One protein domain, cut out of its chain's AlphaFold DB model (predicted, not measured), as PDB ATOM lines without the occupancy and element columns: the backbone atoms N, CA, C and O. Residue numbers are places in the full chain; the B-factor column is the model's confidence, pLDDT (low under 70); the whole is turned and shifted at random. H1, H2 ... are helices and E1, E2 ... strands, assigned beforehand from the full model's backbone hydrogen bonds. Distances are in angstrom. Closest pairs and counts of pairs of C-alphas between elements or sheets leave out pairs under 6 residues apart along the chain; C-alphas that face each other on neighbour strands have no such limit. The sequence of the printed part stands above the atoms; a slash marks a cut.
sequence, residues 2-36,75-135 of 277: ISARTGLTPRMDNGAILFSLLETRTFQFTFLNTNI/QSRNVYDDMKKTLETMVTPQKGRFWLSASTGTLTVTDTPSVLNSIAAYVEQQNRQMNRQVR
ATOM      1  N   ILE A   2     238.955 160.810 330.358       52.94
ATOM      2  CA  ILE A   2     237.822 161.322 331.170       52.94
ATOM      3  C   ILE A   2     236.872 162.250 330.385       52.94
ATOM      4  O   ILE A   2     235.681 162.274 330.674       52.94
ATOM      5  N   SER A   3     237.356 162.945 329.350       52.97
ATOM      6  CA  SER A   3     236.555 163.932 328.597       52.97
ATOM      7  C   SER A   3     235.391 163.311 327.800       52.97
ATOM      8  O   SER A   3     234.326 163.917 327.707       52.97
ATOM      9  N   ALA A   4     235.531 162.067 327.323       52.72
ATOM     10  CA  ALA A   4     234.481 161.389 326.555       52.72
ATOM     11  C   ALA A   4     233.236 161.034 327.392       52.72
ATOM     12  O   ALA A   4     232.139 160.960 326.850       52.72
ATOM     13  N   ARG A   5     233.386 160.834 328.711       53.56
ATOM     14  CA  ARG A   5     232.266 160.486 329.606       53.56
ATOM     15  C   ARG A   5     231.553 161.719 330.167       53.56
ATOM     16  O   ARG A   5     230.395 161.620 330.550       53.56
ATOM     17  N   THR A   6     232.233 162.864 330.226       62.78
ATOM     18  CA  THR A   6     231.698 164.109 330.801       62.78
ATOM     19  C   THR A   6     231.168 165.093 329.758       62.78
ATOM     20  O   THR A   6     230.615 166.122 330.134       62.78
ATOM     21  N   GLY A   7     231.318 164.797 328.461       61.06
ATOM     22  CA  GLY A   7     230.872 165.682 327.378       61.06
ATOM     23  C   GLY A   7     231.695 166.969 327.250       61.06
ATOM     24  O   GLY A   7     231.266 167.895 326.570       61.06
ATOM     25  N   LEU A   8     232.859 167.039 327.905       69.56
ATOM     26  CA  LEU A   8     233.767 168.181 327.837       69.56
ATOM     27  C   LEU A   8     234.651 168.062 326.599       69.56
ATOM     28  O   LEU A   8     235.376 167.069 326.457       69.56
ATOM     29  N   THR A   9     234.662 169.083 325.748       65.31
ATOM     30  CA  THR A   9     235.638 169.177 324.660       65.31
ATOM     31  C   THR A   9     236.858 169.981 325.090       65.31
ATOM     32  O   THR A   9     236.716 171.087 325.618       65.31
ATOM     33  N   PRO A  10     238.075 169.443 324.884       67.06
ATOM     34  CA  PRO A  10     239.290 170.225 325.027       67.06
ATOM     35  C   PRO A  10     239.427 171.178 323.834       67.06
ATOM     36  O   PRO A  10     239.490 170.738 322.686       67.06
ATOM     37  N   ARG A  11     239.528 172.479 324.105       66.38
ATOM     38  CA  ARG A  11     239.916 173.504 323.131       66.38
ATOM     39  C   ARG A  11     241.267 174.082 323.542       66.38
ATOM     40  O   ARG A  11     241.454 174.453 324.697       66.38
ATOM     41  N   MET A  12     242.210 174.141 322.607       69.19
ATOM     42  CA  MET A  12     243.485 174.826 322.820       69.19
ATOM     43  C   MET A  12     243.306 176.313 322.525       69.19
ATOM     44  O   MET A  12     242.955 176.676 321.405       69.19
ATOM     45  N   ASP A  13     243.550 177.152 323.526       65.25
ATOM     46  CA  ASP A  13     243.593 178.607 323.381       65.25
ATOM     47  C   ASP A  13     244.849 179.108 324.112       65.25
ATOM     48  O   ASP A  13     245.045 178.811 325.291       65.25
ATOM     49  N   ASN A  14     245.759 179.775 323.395       62.72
ATOM     50  CA  ASN A  14     247.024 180.309 323.929       62.72
ATOM     51  C   ASN A  14     247.870 179.328 324.777       62.72
ATOM     52  O   ASN A  14     248.407 179.693 325.820       62.72
ATOM     53  N   GLY A  15     248.001 178.070 324.341       75.38
ATOM     54  CA  GLY A  15     248.839 177.068 325.019       75.38
ATOM     55  C   GLY A  15     248.218 176.427 326.268       75.38
ATOM     56  O   GLY A  15     248.842 175.550 326.862       75.38
ATOM     57  N   ALA A  16     246.986 176.794 326.638       65.12
ATOM     58  CA  ALA A  16     246.209 176.136 327.684       65.12
ATOM     59  C   ALA A  16     245.076 175.285 327.083       65.12
ATOM     60  O   ALA A  16     244.469 175.644 326.072       65.12
ATOM     61  N   ILE A  17     244.786 174.142 327.714       72.38
ATOM     62  CA  ILE A  17     243.646 173.286 327.361       72.38
ATOM     63  C   ILE A  17     242.445 173.752 328.183       72.38
ATOM     64  O   ILE A  17     242.368 173.488 329.384       72.38
ATOM     65  N   LEU A  18     241.509 174.445 327.542       72.12
ATOM     66  CA  LEU A  18     240.241 174.832 328.144       72.12
ATOM     67  C   LEU A  18     239.220 173.716 327.908       72.12
ATOM     68  O   LEU A  18     238.979 173.317 326.770       72.12
ATOM     69  N   PHE A  19     238.610 173.212 328.976       69.50
ATOM     70  CA  PHE A  19     237.489 172.282 328.871       69.50
ATOM     71  C   PHE A  19     236.184 173.075 328.901       69.50
ATOM     72  O   PHE A  19     235.787 173.583 329.948       69.50
ATOM     73  N   SER A  20     235.521 173.184 327.753       72.62
ATOM     74  CA  SER A  20     234.213 173.831 327.628       72.62
ATOM     75  C   SER A  20     233.114 172.785 327.466       72.62
ATOM     76  O   SER A  20     233.269 171.821 326.720       72.62
ATOM     77  N   LEU A  21     231.989 172.979 328.162       75.19
ATOM     78  CA  LEU A  21     230.790 172.151 327.982       75.19
ATOM     79  C   LEU A  21     229.969 172.590 326.758       75.19
ATOM     80  O   LEU A  21     229.295 171.775 326.135       75.19
ATOM     81  N   LEU A  22     230.015 173.884 326.440       84.56
ATOM     82  CA  LEU A  22     229.290 174.499 325.336       84.56
ATOM     83  C   LEU A  22     230.291 175.172 324.402       84.56
ATOM     84  O   LEU A  22     231.178 175.896 324.854       84.56
ATOM     85  N   GLU A  23     230.117 174.953 323.109       85.44
ATOM     86  CA  GLU A  23     230.857 175.626 322.052       85.44
ATOM     87  C   GLU A  23     229.891 176.462 321.220       85.44
ATOM     88  O   GLU A  23     228.739 176.075 321.034       85.44
ATOM     89  N   THR A  24     230.362 177.589 320.690       88.75
ATOM     90  CA  THR A  24     229.615 178.373 319.701       88.75
ATOM     91  C   THR A  24     230.198 178.118 318.321       88.75
ATOM     92  O   THR A  24     231.396 178.319 318.113       88.75
ATOM     93  N   ARG A  25     229.363 177.695 317.369       88.75
ATOM     94  CA  ARG A  25     229.733 177.543 315.958       88.75
ATOM     95  C   ARG A  25     228.730 178.255 315.066       88.75
ATOM     96  O   ARG A  25     227.530 178.259 315.338       88.75
ATOM     97  N   THR A  26     229.242 178.837 313.991       89.25
ATOM     98  CA  THR A  26     228.438 179.512 312.975       89.25
ATOM     99  C   THR A  26     228.443 178.685 311.698       89.25
ATOM    100  O   THR A  26     229.493 178.266 311.218       89.25
ATOM    101  N   PHE A  27     227.254 178.458 311.157       87.56
ATOM    102  CA  PHE A  27     226.983 177.730 309.930       87.56
ATOM    103  C   PHE A  27     226.315 178.668 308.930       87.56
ATOM    104  O   PHE A  27     225.544 179.550 309.312       87.56
ATOM    105  N   GLN A  28     226.591 178.463 307.647       83.50
ATOM    106  CA  GLN A  28     225.969 179.228 306.578       83.50
ATOM    107  C   GLN A  28     225.095 178.320 305.724       83.50
ATOM    108  O   GLN A  28     225.502 177.237 305.294       83.50
ATOM    109  N   PHE A  29     223.889 178.794 305.460       79.88
ATOM    110  CA  PHE A  29     222.994 178.198 304.499       79.88
ATOM    111  C   PHE A  29     223.227 178.810 303.121       79.88
ATOM    112  O   PHE A  29     223.138 180.022 302.935       79.88
ATOM    113  N   THR A  30     223.529 177.960 302.145       69.69
ATOM    114  CA  THR A  30     223.775 178.356 300.755       69.69
ATOM    115  C   THR A  30     222.489 178.196 299.950       69.69
ATOM    116  O   THR A  30     222.421 177.420 299.002       69.69
ATOM    117  N   PHE A  31     221.436 178.897 300.352       67.06
ATOM    118  CA  PHE A  31     220.244 179.051 299.528       67.06
ATOM    119  C   PHE A  31     219.842 180.519 299.497       67.06
ATOM    120  O   PHE A  31     220.005 181.251 300.475       67.06
ATOM    121  N   LEU A  32     219.370 180.967 298.336       55.75
ATOM    122  CA  LEU A  32     218.858 182.318 298.172       55.75
ATOM    123  C   LEU A  32     217.589 182.438 299.021       55.75
ATOM    124  O   LEU A  32     216.725 181.567 298.960       55.75
ATOM    125  N   ASN A  33     217.503 183.493 299.832       51.41
ATOM    126  CA  ASN A  33     216.318 183.836 300.612       51.41
ATOM    127  C   ASN A  33     215.145 184.047 299.653       51.41
ATOM    128  O   ASN A  33     214.970 185.125 299.088       51.41
ATOM    129  N   THR A  34     214.369 182.998 299.426       49.38
ATOM    130  CA  THR A  34     213.195 183.064 298.578       49.38
ATOM    131  C   THR A  34     211.975 182.954 299.474       49.38
ATOM    132  O   THR A  34     211.410 181.879 299.661       49.38
ATOM    133  N   ASN A  35     211.551 184.092 300.026       49.22
ATOM    134  CA  ASN A  35     210.128 184.288 300.271       49.22
ATOM    135  C   ASN A  35     209.456 184.277 298.890       49.22
ATOM    136  O   ASN A  35     209.394 185.298 298.208       49.22
ATOM    137  N   ILE A  36     209.080 183.086 298.419       48.31
ATOM    138  CA  ILE A  36     208.416 182.914 297.128       48.31
ATOM    139  C   ILE A  36     206.944 183.241 297.343       48.31
ATOM    140  O   ILE A  36     206.149 182.365 297.662       48.31
ATOM    141  N   GLN A  75     201.393 179.904 297.506       45.50
ATOM    142  CA  GLN A  75     202.416 179.007 298.049       45.50
ATOM    143  C   GLN A  75     203.367 179.760 298.989       45.50
ATOM    144  O   GLN A  75     204.527 179.998 298.663       45.50
ATOM    145  N   SER A  76     202.905 180.104 300.192       49.81
ATOM    146  CA  SER A  76     203.755 180.683 301.241       49.81
ATOM    147  C   SER A  76     204.573 179.596 301.954       49.81
ATOM    148  O   SER A  76     204.200 179.064 302.997       49.81
ATOM    149  N   ARG A  77     205.735 179.228 301.400       54.47
ATOM    150  CA  ARG A  77     206.718 178.403 302.129       54.47
ATOM    151  C   ARG A  77     207.716 179.301 302.848       54.47
ATOM    152  O   ARG A  77     208.706 179.720 302.253       54.47
ATOM    153  N   ASN A  78     207.496 179.554 304.137       64.69
ATOM    154  CA  ASN A  78     208.535 180.130 304.985       64.69
ATOM    155  C   ASN A  78     209.516 179.028 305.413       64.69
ATOM    156  O   ASN A  78     209.433 178.477 306.508       64.69
ATOM    157  N   VAL A  79     210.450 178.693 304.519       69.25
ATOM    158  CA  VAL A  79     211.496 177.681 304.758       69.25
ATOM    159  C   VAL A  79     212.268 177.974 306.054       69.25
ATOM    160  O   VAL A  79     212.655 177.051 306.767       69.25
ATOM    161  N   TYR A  80     212.431 179.250 306.417       74.75
ATOM    162  CA  TYR A  80     213.117 179.649 307.644       74.75
ATOM    163  C   TYR A  80     212.339 179.303 308.918       74.75
ATOM    164  O   TYR A  80     212.973 178.940 309.909       74.75
ATOM    165  N   ASP A  81     211.005 179.364 308.910       78.06
ATOM    166  CA  ASP A  81     210.193 178.983 310.076       78.06
ATOM    167  C   ASP A  81     210.265 177.477 310.338       78.06
ATOM    168  O   ASP A  81     210.431 177.049 311.483       78.06
ATOM    169  N   ASP A  82     210.211 176.665 309.282       79.31
ATOM    170  CA  ASP A  82     210.343 175.210 309.395       79.31
ATOM    171  C   ASP A  82     211.747 174.813 309.870       79.31
ATOM    172  O   ASP A  82     211.911 173.940 310.732       79.31
ATOM    173  N   MET A  83     212.776 175.501 309.371       78.69
ATOM    174  CA  MET A  83     214.145 175.324 309.844       78.69
ATOM    175  C   MET A  83     214.301 175.743 311.302       78.69
ATOM    176  O   MET A  83     214.941 175.022 312.061       78.69
ATOM    177  N   LYS A  84     213.700 176.863 311.717       82.62
ATOM    178  CA  LYS A  84     213.723 177.317 313.110       82.62
ATOM    179  C   LYS A  84     213.099 176.275 314.038       82.62
ATOM    180  O   LYS A  84     213.750 175.877 314.996       82.62
ATOM    181  N   LYS A  85     211.904 175.767 313.716       85.06
ATOM    182  CA  LYS A  85     211.237 174.703 314.492       85.06
ATOM    183  C   LYS A  85     212.077 173.429 314.570       85.06
ATOM    184  O   LYS A  85     212.150 172.790 315.613       85.06
ATOM    185  N   THR A  86     212.731 173.058 313.473       85.62
ATOM    186  CA  THR A  86     213.611 171.880 313.439       85.62
ATOM    187  C   THR A  86     214.864 172.092 314.290       85.62
ATOM    188  O   THR A  86     215.288 171.196 315.010       85.62
ATOM    189  N   LEU A  87     215.455 173.286 314.260       85.38
ATOM    190  CA  LEU A  87     216.609 173.615 315.094       85.38
ATOM    191  C   LEU A  87     216.235 173.673 316.580       85.38
ATOM    192  O   LEU A  87     217.011 173.206 317.408       85.38
ATOM    193  N   GLU A  88     215.038 174.153 316.922       86.31
ATOM    194  CA  GLU A  88     214.511 174.132 318.295       86.31
ATOM    195  C   GLU A  88     214.426 172.715 318.875       86.31
ATOM    196  O   GLU A  88     214.652 172.543 320.071       86.31
ATOM    197  N   THR A  89     214.152 171.694 318.054       86.56
ATOM    198  CA  THR A  89     214.115 170.295 318.517       86.56
ATOM    199  C   THR A  89     215.492 169.636 318.583       86.56
ATOM    200  O   THR A  89     215.669 168.683 319.340       86.56
ATOM    201  N   MET A  90     216.472 170.123 317.814       83.06
ATOM    202  CA  MET A  90     217.845 169.602 317.827       83.06
ATOM    203  C   MET A  90     218.695 170.171 318.964       83.06
ATOM    204  O   MET A  90     219.617 169.503 319.431       83.06
ATOM    205  N   VAL A  91     218.418 171.406 319.379       87.19
ATOM    206  CA  VAL A  91     219.166 172.106 320.428       87.19
ATOM    207  C   VAL A  91     218.837 171.523 321.805       87.19
ATOM    208  O   VAL A  91     217.690 171.202 322.114       87.19
ATOM    209  N   THR A  92     219.851 171.403 322.664       84.56
ATOM    210  CA  THR A  92     219.697 170.876 324.022       84.56
ATOM    211  C   THR A  92     218.727 171.755 324.821       84.56
ATOM    212  O   THR A  92     219.011 172.947 325.014       84.56
ATOM    213  N   PRO A  93     217.634 171.189 325.373       78.06
ATOM    214  CA  PRO A  93     216.672 171.944 326.166       78.06
ATOM    215  C   PRO A  93     217.358 172.703 327.308       78.06
ATOM    216  O   PRO A  93     218.225 172.166 327.997       78.06
ATOM    217  N   GLN A  94     216.960 173.960 327.514       71.81
ATOM    218  CA  GLN A  94     217.397 174.855 328.603       71.81
ATOM    219  C   GLN A  94     218.861 175.342 328.575       71.81
ATOM    220  O   GLN A  94     219.150 176.364 329.198       71.81
ATOM    221  N   LYS A  95     219.787 174.663 327.882       78.50
ATOM    222  CA  LYS A  95     221.220 175.033 327.865       78.50
ATOM    223  C   LYS A  95     221.712 175.540 326.516       78.50
ATOM    224  O   LYS A  95     222.574 176.418 326.489       78.50
ATOM    225  N   GLY A  96     221.184 174.992 325.427       81.50
ATOM    226  CA  GLY A  96     221.568 175.399 324.089       81.50
ATOM    227  C   GLY A  96     220.884 176.701 323.674       81.50
ATOM    228  O   GLY A  96     219.764 177.005 324.089       81.50
ATOM    229  N   ARG A  97     221.580 177.504 322.874       87.81
ATOM    230  CA  ARG A  97     221.060 178.751 322.299       87.81
ATOM    231  C   ARG A  97     221.363 178.753 320.816       87.81
ATOM    232  O   ARG A  97     222.448 178.354 320.414       87.81
ATOM    233  N   PHE A  98     220.441 179.239 320.003       89.44
ATOM    234  CA  PHE A  98     220.691 179.422 318.583       89.44
ATOM    235  C   PHE A  98     220.146 180.768 318.122       89.44
ATOM    236  O   PHE A  98     219.220 181.327 318.710       89.44
ATOM    237  N   TRP A  99     220.742 181.286 317.061       85.94
ATOM    238  CA  TRP A  99     220.324 182.502 316.395       85.94
ATOM    239  C   TRP A  99     220.388 182.277 314.890       85.94
ATOM    240  O   TRP A  99     221.455 181.996 314.344       85.94
ATOM    241  N   LEU A 100     219.234 182.368 314.233       85.00
ATOM    242  CA  LEU A 100     219.097 182.217 312.789       85.00
ATOM    243  C   LEU A 100     218.754 183.576 312.178       85.00
ATOM    244  O   LEU A 100     217.709 184.152 312.477       85.00
ATOM    245  N   SER A 101     219.621 184.069 311.301       83.06
ATOM    246  CA  SER A 101     219.375 185.268 310.509       83.06
ATOM    247  C   SER A 101     218.879 184.871 309.123       83.06
ATOM    248  O   SER A 101     219.658 184.442 308.272       83.06
ATOM    249  N   ALA A 102     217.577 185.044 308.882       73.25
ATOM    250  CA  ALA A 102     216.975 184.773 307.575       73.25
ATOM    251  C   ALA A 102     217.510 185.704 306.472       73.25
ATOM    252  O   ALA A 102     217.623 185.301 305.320       73.25
ATOM    253  N   SER A 103     217.904 186.933 306.827       69.44
ATOM    254  CA  SER A 103     218.447 187.912 305.878       69.44
ATOM    255  C   SER A 103     219.845 187.554 305.372       69.44
ATOM    256  O   SER A 103     220.153 187.811 304.214       69.44
ATOM    257  N   THR A 104     220.685 186.959 306.223       73.12
ATOM    258  CA  THR A 104     222.080 186.621 305.887       73.12
ATOM    259  C   THR A 104     222.307 185.124 305.666       73.12
ATOM    260  O   THR A 104     223.429 184.716 305.375       73.12
ATOM    261  N   GLY A 105     221.276 184.288 305.850       77.75
ATOM    262  CA  GLY A 105     221.391 182.826 305.779       77.75
ATOM    263  C   GLY A 105     222.345 182.241 306.824       77.75
ATOM    264  O   GLY A 105     222.864 181.143 306.641       77.75
ATOM    265  N   THR A 106     222.625 182.974 307.902       85.00
ATOM    266  CA  THR A 106     223.629 182.592 308.899       85.00
ATOM    267  C   THR A 106     222.956 182.040 310.149       85.00
ATOM    268  O   THR A 106     222.032 182.648 310.692       85.00
ATOM    269  N   LEU A 107     223.434 180.888 310.613       87.56
ATOM    270  CA  LEU A 107     222.990 180.212 311.823       87.56
ATOM    271  C   LEU A 107     224.142 180.133 312.818       87.56
ATOM    272  O   LEU A 107     225.114 179.425 312.587       87.56
ATOM    273  N   THR A 108     224.013 180.805 313.953       90.75
ATOM    274  CA  THR A 108     224.958 180.687 315.067       90.75
ATOM    275  C   THR A 108     224.329 179.839 316.160       90.75
ATOM    276  O   THR A 108     223.245 180.161 316.635       90.75
ATOM    277  N   VAL A 109     224.995 178.761 316.568       90.44
ATOM    278  CA  VAL A 109     224.511 177.844 317.608       90.44
ATOM    279  C   VAL A 109     225.554 177.713 318.703       90.44
ATOM    280  O   VAL A 109     226.726 177.480 318.419       90.44
ATOM    281  N   THR A 110     225.108 177.824 319.947       90.62
ATOM    282  CA  THR A 110     225.869 177.532 321.157       90.62
ATOM    283  C   THR A 110     225.290 176.283 321.812       90.62
ATOM    284  O   THR A 110     224.203 176.346 322.386       90.62
ATOM    285  N   ASP A 111     225.991 175.153 321.731       89.44
ATOM    286  CA  ASP A 111     225.547 173.883 322.320       89.44
ATOM    287  C   ASP A 111     226.731 172.933 322.585       89.44
ATOM    288  O   ASP A 111     227.894 173.276 322.373       89.44
ATOM    289  N   THR A 112     226.438 171.725 323.058       88.00
ATOM    290  CA  THR A 112     227.393 170.635 323.183       88.00
ATOM    291  C   THR A 112     227.939 170.220 321.807       88.00
ATOM    292  O   THR A 112     227.215 170.229 320.806       88.00
ATOM    293  N   PRO A 113     229.199 169.770 321.735       84.44
ATOM    294  CA  PRO A 113     229.844 169.363 320.482       84.44
ATOM    295  C   PRO A 113     229.090 168.274 319.710       84.44
ATOM    296  O   PRO A 113     229.102 168.266 318.480       84.44
ATOM    297  N   SER A 114     228.414 167.370 320.425       85.19
ATOM    298  CA  SER A 114     227.591 166.316 319.821       85.19
ATOM    299  C   SER A 114     226.432 166.909 319.014       85.19
ATOM    300  O   SER A 114     226.245 166.569 317.846       85.19
ATOM    301  N   VAL A 115     225.706 167.866 319.601       88.38
ATOM    302  CA  VAL A 115     224.593 168.556 318.936       88.38
ATOM    303  C   VAL A 115     225.096 169.416 317.779       88.38
ATOM    304  O   VAL A 115     224.521 169.379 316.694       88.38
ATOM    305  N   LEU A 116     226.214 170.123 317.957       89.62
ATOM    306  CA  LEU A 116     226.808 170.934 316.890       89.62
ATOM    307  C   LEU A 116     227.210 170.102 315.666       89.62
ATOM    308  O   LEU A 116     227.052 170.570 314.542       89.62
ATOM    309  N   ASN A 117     227.701 168.875 315.862       88.44
ATOM    310  CA  ASN A 117     228.018 167.970 314.756       88.44
ATOM    311  C   ASN A 117     226.751 167.472 314.040       88.44
ATOM    312  O   ASN A 117     226.732 167.406 312.812       88.44
ATOM    313  N   SER A 118     225.677 167.184 314.781       89.06
ATOM    314  CA  SER A 118     224.373 166.829 314.199       89.06
ATOM    315  C   SER A 118     223.784 167.978 313.375       89.06
ATOM    316  O   SER A 118     223.328 167.768 312.251       89.06
ATOM    317  N   ILE A 119     223.858 169.209 313.891       89.38
ATOM    318  CA  ILE A 119     223.418 170.414 313.178       89.38
ATOM    319  C   ILE A 119     224.282 170.647 311.935       89.38
ATOM    320  O   ILE A 119     223.742 170.955 310.876       89.38
ATOM    321  N   ALA A 120     225.599 170.439 312.017       88.62
ATOM    322  CA  ALA A 120     226.488 170.551 310.863       88.62
ATOM    323  C   ALA A 120     226.083 169.591 309.729       88.62
ATOM    324  O   ALA A 120     225.944 170.018 308.582       88.62
ATOM    325  N   ALA A 121     225.821 168.320 310.053       89.25
ATOM    326  CA  ALA A 121     225.372 167.325 309.078       89.25
ATOM    327  C   ALA A 121     224.010 167.689 308.458       89.25
ATOM    328  O   ALA A 121     223.817 167.549 307.247       89.25
ATOM    329  N   TYR A 122     223.083 168.205 309.272       88.25
ATOM    330  CA  TYR A 122     221.781 168.686 308.805       88.25
ATOM    331  C   TYR A 122     221.917 169.855 307.819       88.25
ATOM    332  O   TYR A 122     221.342 169.813 306.729       88.25
ATOM    333  N   VAL A 123     222.711 170.874 308.166       86.69
ATOM    334  CA  VAL A 123     222.965 172.044 307.307       86.69
ATOM    335  C   VAL A 123     223.563 171.611 305.969       86.69
ATOM    336  O   VAL A 123     223.121 172.060 304.912       86.69
ATOM    337  N   GLU A 124     224.533 170.699 305.992       86.25
ATOM    338  CA  GLU A 124     225.195 170.212 304.785       86.25
ATOM    339  C   GLU A 124     224.239 169.425 303.873       86.25
ATOM    340  O   GLU A 124     224.230 169.608 302.652       86.25
ATOM    341  N   GLN A 125     223.384 168.579 304.455       85.81
ATOM    342  CA  GLN A 125     222.342 167.877 303.710       85.81
ATOM    343  C   GLN A 125     221.351 168.854 303.073       85.81
ATOM    344  O   GLN A 125     220.998 168.678 301.906       85.81
ATOM    345  N   GLN A 126     220.931 169.886 303.805       81.94
ATOM    346  CA  GLN A 126     220.001 170.886 303.291       81.94
ATOM    347  C   GLN A 126     220.606 171.709 302.153       81.94
ATOM    348  O   GLN A 126     219.983 171.847 301.100       81.94
ATOM    349  N   ASN A 127     221.857 172.149 302.298       80.25
ATOM    350  CA  ASN A 127     222.580 172.837 301.228       80.25
ATOM    351  C   ASN A 127     222.700 171.957 299.970       80.25
ATOM    352  O   ASN A 127     222.483 172.439 298.859       80.25
ATOM    353  N   ARG A 128     222.966 170.649 300.119       80.19
ATOM    354  CA  ARG A 128     223.000 169.711 298.982       80.19
ATOM    355  C   ARG A 128     221.656 169.565 298.273       80.19
ATOM    356  O   ARG A 128     221.644 169.464 297.052       80.19
ATOM    357  N   GLN A 129     220.543 169.513 299.007       73.50
ATOM    358  CA  GLN A 129     219.215 169.360 298.401       73.50
ATOM    359  C   GLN A 129     218.744 170.648 297.719       73.50
ATOM    360  O   GLN A 129     218.191 170.586 296.622       73.50
ATOM    361  N   MET A 130     218.995 171.804 298.336       66.44
ATOM    362  CA  MET A 130     218.561 173.100 297.808       66.44
ATOM    363  C   MET A 130     219.399 173.593 296.627       66.44
ATOM    364  O   MET A 130     218.874 174.302 295.776       66.44
ATOM    365  N   ASN A 131     220.659 173.169 296.500       65.69
ATOM    366  CA  ASN A 131     221.505 173.538 295.361       65.69
ATOM    367  C   ASN A 131     221.257 172.680 294.096       65.69
ATOM    368  O   ASN A 131     222.018 172.739 293.128       65.69
ATOM    369  N   ARG A 132     220.210 171.841 294.076       58.72
ATOM    370  CA  ARG A 132     219.869 171.011 292.908       58.72
ATOM    371  C   ARG A 132     219.118 171.843 291.869       58.72
ATOM    372  O   ARG A 132     217.945 172.164 292.044       58.72
ATOM    373  N   GLN A 133     219.784 172.142 290.756       47.81
ATOM    374  CA  GLN A 133     219.152 172.723 289.569       47.81
ATOM    375  C   GLN A 133     218.450 171.628 288.751       47.81
ATOM    376  O   GLN A 133     219.031 170.572 288.500       47.81
ATOM    377  N   VAL A 134     217.213 171.876 288.313       50.72
ATOM    378  CA  VAL A 134     216.450 170.979 287.430       50.72
ATOM    379  C   VAL A 134     216.095 171.752 286.158       50.72
ATOM    380  O   VAL A 134     215.703 172.907 286.228       50.72
ATOM    381  N   ARG A 135     216.257 171.153 284.975       35.34
ATOM    382  CA  ARG A 135     215.819 171.750 283.699       35.34
ATOM    383  C   ARG A 135     214.583 171.002 283.207       35.34
ATOM    384  O   ARG A 135     214.662 169.791 283.021       35.34
TER     385      ARG A 135
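Overview. This is residues 2 to 36 and 75 to 135 of the 277 residues of the protein "PilNa" of Salmonella enterica subsp. enterica serovar Paratyphi C (UniProt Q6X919). A small three-stranded sheet, E3, E5 and E4, has two helices, H2 and H3, side by side over one face and its other face bare, making two layers, with the helices on one face of the sheet. Beyond one end of this body a separate two-stranded hairpin, E1 and E2, forms a small head with the short helix H1 near it, and E2 turns into E3 at 78 degrees. The printed part has 96 residues with three named helices and five named strands, in the order H1 E1 E2 E3 H2 E4 E5 H3. The larger sheet runs E3 - E5 - E4, all antiparallel, and the class is mixed, helices and strands. The whole is loose, with a radius of gyration of the C-alphas of 15.9 A, and elongated, spanning 52 by 27 by 22 A.

Arrangement. In the larger sheet the inner strand E5, residues 106 to 111, has the edge strands E3, residues 23 to 28, and E4, residues 97 to 101, as antiparallel neighbours. Between E3 and E5, N 27 and O 107 are within hydrogen-bond range at 2.7 A; between E4 and E5, a hairpin, N 99 and O 108 are at 2.8 A. H3, residues 113 to 130, is on this sheet over E3 and E5, at a height of 9.7 A, and runs along the strands. Its closest C-alphas to E3 are those of Pro 113 and Glu 23, 6.5 A apart. H2, residues 79 to 90, is on the same face over E4, at a height of 10.1 A; the closest C-alphas are those of Lys 84 and Leu 100, 7.3 A apart. H2 touches H3 with residues 87 to 90 alone, closest at the C-alphas of Met 90 and Val 115, 6.9 A, at a shallow tilt of 25 degrees, opposite ways. The hairpin of E1, residues 9 to 13, and E2, residues 16 to 20, has N 11 and O 18 at 2.8 A. E2 and E3 meet only through their link. H1, residues 3 to 6, is not on the larger sheet; its closest C-alpha pair with E1 is Ser 3 and Thr 9, 6.6 A. In H2 and H3 every O i to N i+4 pair is within hydrogen-bond range; H1 is too short for such a pair, and its one O i to N i+3 pair is within range.

Along the chain. H1 begins at C-alpha 3 (236.555, 163.932, 328.597) and is 5.3 A long. E1 and E2 measure 12.4 A and 12.2 A, E3 16.6 A, E4 13.6 A and E5 16.1 A. H2 is 16.6 A long, and H3 25.6 A, ending at C-alpha 130 (218.561, 173.100, 297.808).

Size, cuts and confidence. The C-alphas farthest apart, those of Gly 15 and Gln 75, are 53.7 A apart. Residues 37 to 74 are not printed, and C-alphas 36 and 75 are 7.2 A apart across the cut. Of the links printed whole, none is long. The mean pLDDT of the printed part is 74.8, with residues 2 to 14, 30 to 36, 75 to 79 and 130 to 135 among those under 70.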